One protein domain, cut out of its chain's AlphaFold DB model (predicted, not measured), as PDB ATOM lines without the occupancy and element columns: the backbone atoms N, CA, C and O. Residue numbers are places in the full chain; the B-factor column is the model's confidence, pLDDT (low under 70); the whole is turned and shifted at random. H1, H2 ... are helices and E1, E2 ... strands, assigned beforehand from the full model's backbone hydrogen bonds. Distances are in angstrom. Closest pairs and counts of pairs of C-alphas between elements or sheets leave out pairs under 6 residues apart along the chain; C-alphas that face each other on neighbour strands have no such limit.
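What this domain is: This is residues 10 to 36 and 183 to 195 of the 206 residues of a protein of Candidatus Methanodesulfokores washburnensis (UniProt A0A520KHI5). A tiny parallel sheet of two short strands, E1 and E2, has the longer helix H2 over one face, while the single turn of H1 lies off the other face near the strands' last residues, Cys 12 and Trp 28, and the loop of residues 19 to 24 leads back from H1 to the first residue of E2, Lys 25. After E2, residues 29 to 36 run away past the first turn of H2 as a long arm with no named element, and this arm with the loop round Arg 23 at the opposite end makes the longest span. The printed part has 40 residues with two named strands and two named helices, in the order E1, H1, E2, H2; the sheet's order is E1, E2, all parallel, and the class is mixed, helices and strands. The whole is loose, with a radius of gyration of the C-alphas of 11.3 A, and flat, with spans of 36 by 24 by 7 A.

How they stand to each other: The sheet is made of E1, residues 10 to 12, and E2, residues 25 to 28, parallel neighbours whose directions differ by 23 degrees. C-alphas 10 and 26 face each other at 4.8 A, as do C-alphas 12 and 28 at 5.1 A. N 10 and O 25 are within hydrogen-bond range at 2.9 A, and so are N 27 and O 10 at 2.8 A. Between the two strands along the chain stands H1, residues 15 to 18, and E1, H1 and E2 form a strand-helix-strand unit, two parallel neighbour strands with a helix between them in the chain, whose crossover is right-handed. The closest C-alphas of H1 and E2, those of Lys 15 and Trp 28, are 6.3 A apart. The closest C-alphas of E1 and H1, those of Cys 12 and Met 18, are also 6.3 A apart. H2, residues 183 to 194, has 1 pair of C-alphas within 8 A with each strand. The closest C-alphas of E2 and H2 are those of Cys 27 and Glu 192, 7.8 A apart. Those of E1 and H2 are Phe 11 and Ile 189, 7.9 A apart. Within 10 A, H2 has 8 pairs of C-alphas with E2 and 7 with E1, made by its residues 188 to 193. H1 and H2 are apart. In H2 every O i to N i+4 pair is within hydrogen-bond range; H1, with 4 residues, is too short for such a pair, and its 1 pair of O i to N i+3 is within range.

Where its parts are: E2 runs from Lys 25 to Trp 28 and is 10.1 A long from first to last C-alpha, the longer of the two strands. E1 runs from Val 10, with its C-alpha at (237.298, 158.492, 225.560), to Cys 12, and is 6.3 A long. H1 runs from Lys 15, with its C-alpha at (232.978, 147.764, 228.223), to Met 18, 5.3 A. H2 runs from Asp 183 to Ile 194, whose C-alpha is at (246.401, 161.075, 216.243), and is 16.2 A long.

The domain as a whole: The two C-alphas farthest apart are those of Arg 23 and Tyr 36, at 37.0 A. Residues 37 to 182 are cut out, and C-alpha 36 and C-alpha 183 are 11.0 A apart across the cut. The link from E1 to H1 is tight, with 2 residues, and that from H1 to E2 is short, with 6; the link from E2 to H2 is the one across the cut. The mean pLDDT of the printed part is 91.8, and no printed residue of this predicted model is under 70.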
ATOM      1  N   VAL A  10     237.376 159.061 224.208       92.81
ATOM      2  CA  VAL A  10     237.298 158.492 225.560       92.81
ATOM      3  C   VAL A  10     237.827 157.065 225.530       92.81
ATOM      4  O   VAL A  10     237.267 156.206 224.855       92.81
ATOM      5  N   PHE A  11     238.858 156.788 226.323       94.69
ATOM      6  CA  PHE A  11     239.309 155.425 226.587       94.69
ATOM      7  C   PHE A  11     238.627 154.895 227.845       94.69
ATOM      8  O   PHE A  11     238.698 155.512 228.909       94.69
ATOM      9  N   CYS A  12     237.954 153.755 227.732       93.75
ATOM     10  CA  CYS A  12     237.231 153.144 228.839       93.75
ATOM     11  C   CYS A  12     237.797 151.759 229.145       93.75
ATOM     12  O   CYS A  12     237.838 150.908 228.262       93.75
ATOM     13  N   ALA A  13     238.186 151.506 230.398       92.88
ATOM     14  CA  ALA A  13     238.682 150.192 230.818       92.88
ATOM     15  C   ALA A  13     237.585 149.117 230.871       92.88
ATOM     16  O   ALA A  13     237.870 147.928 230.730       92.88
ATOM     17  N   HIS A  14     236.331 149.542 231.035       92.38
ATOM     18  CA  HIS A  14     235.174 148.676 231.230       92.38
ATOM     19  C   HIS A  14     234.174 148.853 230.094       92.38
ATOM     20  O   HIS A  14     233.528 149.901 229.988       92.38
ATOM     21  N   LYS A  15     233.992 147.809 229.282       89.38
ATOM     22  CA  LYS A  15     232.978 147.764 228.223       89.38
ATOM     23  C   LYS A  15     231.598 148.125 228.748       89.38
ATOM     24  O   LYS A  15     230.892 148.914 228.121       89.38
ATOM     25  N   GLN A  16     231.243 147.629 229.935       88.31
ATOM     26  CA  GLN A  16     229.923 147.868 230.520       88.31
ATOM     27  C   GLN A  16     229.600 149.354 230.749       88.31
ATOM     28  O   GLN A  16     228.434 149.694 230.902       88.31
ATOM     29  N   TYR A  17     230.589 150.256 230.763       89.75
ATOM     30  CA  TYR A  17     230.360 151.695 230.931       89.75
ATOM     31  C   TYR A  17     230.528 152.509 229.644       89.75
ATOM     32  O   TYR A  17     230.230 153.702 229.660       89.75
ATOM     33  N   MET A  18     230.931 151.897 228.525       89.56
ATOM     34  CA  MET A  18     231.149 152.612 227.259       89.56
ATOM     35  C   MET A  18     229.885 153.318 226.752       89.56
ATOM     36  O   MET A  18     229.958 154.455 226.292       89.56
ATOM     37  N   HIS A  19     228.713 152.702 226.924       89.00
ATOM     38  CA  HIS A  19     227.417 153.270 226.522       89.00
ATOM     39  C   HIS A  19     227.030 154.558 227.276       89.00
ATOM     40  O   HIS A  19     226.020 155.181 226.961       89.00
ATOM     41  N   ARG A  20     227.779 154.957 228.313       88.81
ATOM     42  CA  ARG A  20     227.534 156.213 229.040       88.81
ATOM     43  C   ARG A  20     228.087 157.436 228.302       88.81
ATOM     44  O   ARG A  20     227.763 158.561 228.677       88.81
ATOM     45  N   PHE A  21     228.889 157.232 227.257       87.25
ATOM     46  CA  PHE A  21     229.550 158.285 226.488       87.25
ATOM     47  C   PHE A  21     228.920 158.403 225.084       87.25
ATOM     48  O   PHE A  21     229.440 157.889 224.103       87.25
ATOM     49  N   ASN A  22     227.775 159.088 224.977       72.06
ATOM     50  CA  ASN A  22     226.927 159.078 223.766       72.06
ATOM     51  C   ASN A  22     227.275 160.117 222.674       72.06
ATOM     52  O   ASN A  22     226.483 160.307 221.754       72.06
ATOM     53  N   ARG A  23     228.399 160.847 222.768       72.88
ATOM     54  CA  ARG A  23     228.722 161.962 221.838       72.88
ATOM     55  C   ARG A  23     230.199 162.088 221.449       72.88
ATOM     56  O   ARG A  23     230.578 163.076 220.834       72.88
ATOM     57  N   THR A  24     231.007 161.096 221.796       83.44
ATOM     58  CA  THR A  24     232.459 161.086 221.589       83.44
ATOM     59  C   THR A  24     232.862 159.704 221.093       83.44
ATOM     60  O   THR A  24     232.184 158.723 221.396       83.44
ATOM     61  N   LYS A  25     233.958 159.601 220.338       89.88
ATOM     62  CA  LYS A  25     234.558 158.309 219.999       89.88
ATOM     63  C   LYS A  25     234.979 157.587 221.284       89.88
ATOM     64  O   LYS A  25     235.805 158.101 222.032       89.88
ATOM     65  N   VAL A  26     234.418 156.408 221.546       92.88
ATOM     66  CA  VAL A  26     234.739 155.613 222.742       92.88
ATOM     67  C   VAL A  26     235.528 154.381 222.334       92.88
ATOM     68  O   VAL A  26     235.034 153.551 221.575       92.88
ATOM     69  N   CYS A  27     236.730 154.242 222.875       94.31
ATOM     70  CA  CYS A  27     237.610 153.107 222.636       94.31
ATOM     71  C   CYS A  27     237.677 152.250 223.903       94.31
ATOM     72  O   CYS A  27     237.913 152.762 225.001       94.31
ATOM     73  N   TRP A  28     237.479 150.938 223.768       95.00
ATOM     74  CA  TRP A  28     237.761 150.024 224.870       95.00
ATOM     75  C   TRP A  28     239.275 149.901 225.040       95.00
ATOM     76  O   TRP A  28     239.977 149.533 224.102       95.00
ATOM     77  N   LEU A  29     239.770 150.218 226.231       96.38
ATOM     78  CA  LEU A  29     241.187 150.158 226.568       96.38
ATOM     79  C   LEU A  29     241.343 149.415 227.899       96.38
ATOM     80  O   LEU A  29     241.407 150.059 228.950       96.38
ATOM     81  N   PRO A  30     241.337 148.069 227.888       96.31
ATOM     82  CA  PRO A  30     241.420 147.287 229.114       96.31
ATOM     83  C   PRO A  30     242.772 147.490 229.809       96.31
ATOM     84  O   PRO A  30     243.726 148.005 229.222       96.31
ATOM     85  N   TYR A  31     242.881 147.025 231.053       96.94
ATOM     86  CA  TYR A  31     244.159 146.985 231.767       96.94
ATOM     87  C   TYR A  31     245.199 146.124 231.028       96.94
ATOM     88  O   TYR A  31     244.904 145.462 230.025       96.94
ATOM     89  N   ALA A  32     246.445 146.175 231.488       97.62
ATOM     90  CA  ALA A  32     247.565 145.518 230.832       97.62
ATOM     91  C   ALA A  32     248.661 145.140 231.830       97.62
ATOM     92  O   ALA A  32     248.689 145.631 232.957       97.62
ATOM     93  N   CYS A  33     249.564 144.265 231.403       97.50
ATOM     94  CA  CYS A  33     250.775 143.934 232.137       97.50
ATOM     95  C   CYS A  33     251.950 144.824 231.701       97.50
ATOM     96  O   CYS A  33     251.969 145.345 230.589       97.50
ATOM     97  N   ASP A  34     252.939 144.984 232.573       97.06
ATOM     98  CA  ASP A  34     254.240 145.548 232.238       97.06
ATOM     99  C   ASP A  34     255.240 144.387 232.157       97.06
ATOM    100  O   ASP A  34     255.566 143.836 233.207       97.06
ATOM    101  N   PRO A  35     255.718 143.975 230.969       96.06
ATOM    102  CA  PRO A  35     256.679 142.878 230.844       96.06
ATOM    103  C   PRO A  35     257.997 143.092 231.604       96.06
ATOM    104  O   PRO A  35     258.647 142.117 231.983       96.06
ATOM    105  N   TYR A  36     258.394 144.341 231.880       95.12
ATOM    106  CA  TYR A  36     259.595 144.618 232.672       95.12
ATOM    107  C   TYR A  36     259.407 144.286 234.154       95.12
ATOM    108  O   TYR A  36     260.359 143.896 234.831       95.12
ATOM    109  N   ASP A 183     252.728 148.755 226.443       94.56
ATOM    110  CA  ASP A 183     253.118 149.244 225.115       94.56
ATOM    111  C   ASP A 183     251.984 149.094 224.095       94.56
ATOM    112  O   ASP A 183     251.692 150.026 223.345       94.56
ATOM    113  N   HIS A 184     251.256 147.969 224.126       95.69
ATOM    114  CA  HIS A 184     250.062 147.793 223.296       95.69
ATOM    115  C   HIS A 184     248.997 148.851 223.602       95.69
ATOM    116  O   HIS A 184     248.344 149.348 222.688       95.69
ATOM    117  N   ARG A 185     248.813 149.225 224.877       96.00
ATOM    118  CA  ARG A 185     247.847 150.269 225.260       96.00
ATOM    119  C   ARG A 185     248.283 151.646 224.782       96.00
ATOM    120  O   ARG A 185     247.449 152.379 224.259       96.00
ATOM    121  N   VAL A 186     249.565 151.980 224.913       94.81
ATOM    122  CA  VAL A 186     250.127 153.241 224.403       94.81
ATOM    123  C   VAL A 186     249.963 153.325 222.887       94.81
ATOM    124  O   VAL A 186     249.496 154.344 222.380       94.81
ATOM    125  N   LYS A 187     250.249 152.234 222.170       93.88
ATOM    126  CA  LYS A 187     250.024 152.134 220.727       93.88
ATOM    127  C   LYS A 187     248.562 152.397 220.364       93.88
ATOM    128  O   LYS A 187     248.303 153.277 219.551       93.88
ATOM    129  N   THR A 188     247.611 151.717 221.014       94.50
ATOM    130  CA  THR A 188     246.175 151.965 220.802       94.50
ATOM    131  C   THR A 188     245.813 153.424 221.070       94.50
ATOM    132  O   THR A 188     245.092 154.023 220.280       94.50
ATOM    133  N   ILE A 189     246.328 154.034 222.142       94.75
ATOM    134  CA  ILE A 189     246.057 155.447 222.434       94.75
ATOM    135  C   ILE A 189     246.531 156.342 221.283       94.75
ATOM    136  O   ILE A 189     245.772 157.195 220.826       94.75
ATOM    137  N   LEU A 190     247.756 156.157 220.795       94.31
ATOM    138  CA  LEU A 190     248.346 157.004 219.753       94.31
ATOM    139  C   LEU A 190     247.676 156.802 218.385       94.31
ATOM    140  O   LEU A 190     247.397 157.777 217.683       94.31
ATOM    141  N   GLU A 191     247.331 155.562 218.042       93.19
ATOM    142  CA  GLU A 191     246.581 155.242 216.825       93.19
ATOM    143  C   GLU A 191     245.176 155.860 216.857       93.19
ATOM    144  O   GLU A 191     244.746 156.481 215.884       93.19
ATOM    145  N   GLU A 192     244.469 155.752 217.984       92.06
ATOM    146  CA  GLU A 192     243.081 156.206 218.094       92.06
ATOM    147  C   GLU A 192     242.937 157.726 218.264       92.06
ATOM    148  O   GLU A 192     241.869 158.260 217.939       92.06
ATOM    149  N   THR A 193     243.976 158.414 218.754       91.00
ATOM    150  CA  THR A 193     243.979 159.874 218.977       91.00
ATOM    151  C   THR A 193     244.524 160.667 217.797       91.00
ATOM    152  O   THR A 193     243.890 161.631 217.379       91.00
ATOM    153  N   ILE A 194     245.684 160.286 217.258       89.75
ATOM    154  CA  ILE A 194     246.401 161.075 216.243       89.75
ATOM    155  C   ILE A 194     246.698 160.285 214.962       89.75
ATOM    156  O   ILE A 194     247.380 160.793 214.075       89.75
ATOM    157  N   GLY A 195     246.209 159.044 214.845       83.81
ATOM    158  CA  GLY A 195     246.434 158.196 213.668       83.81
ATOM    159  C   GLY A 195     247.891 157.763 213.485       83.81
ATOM    160  O   GLY A 195     248.262 157.285 212.411       83.81
TER     161      GLY A 195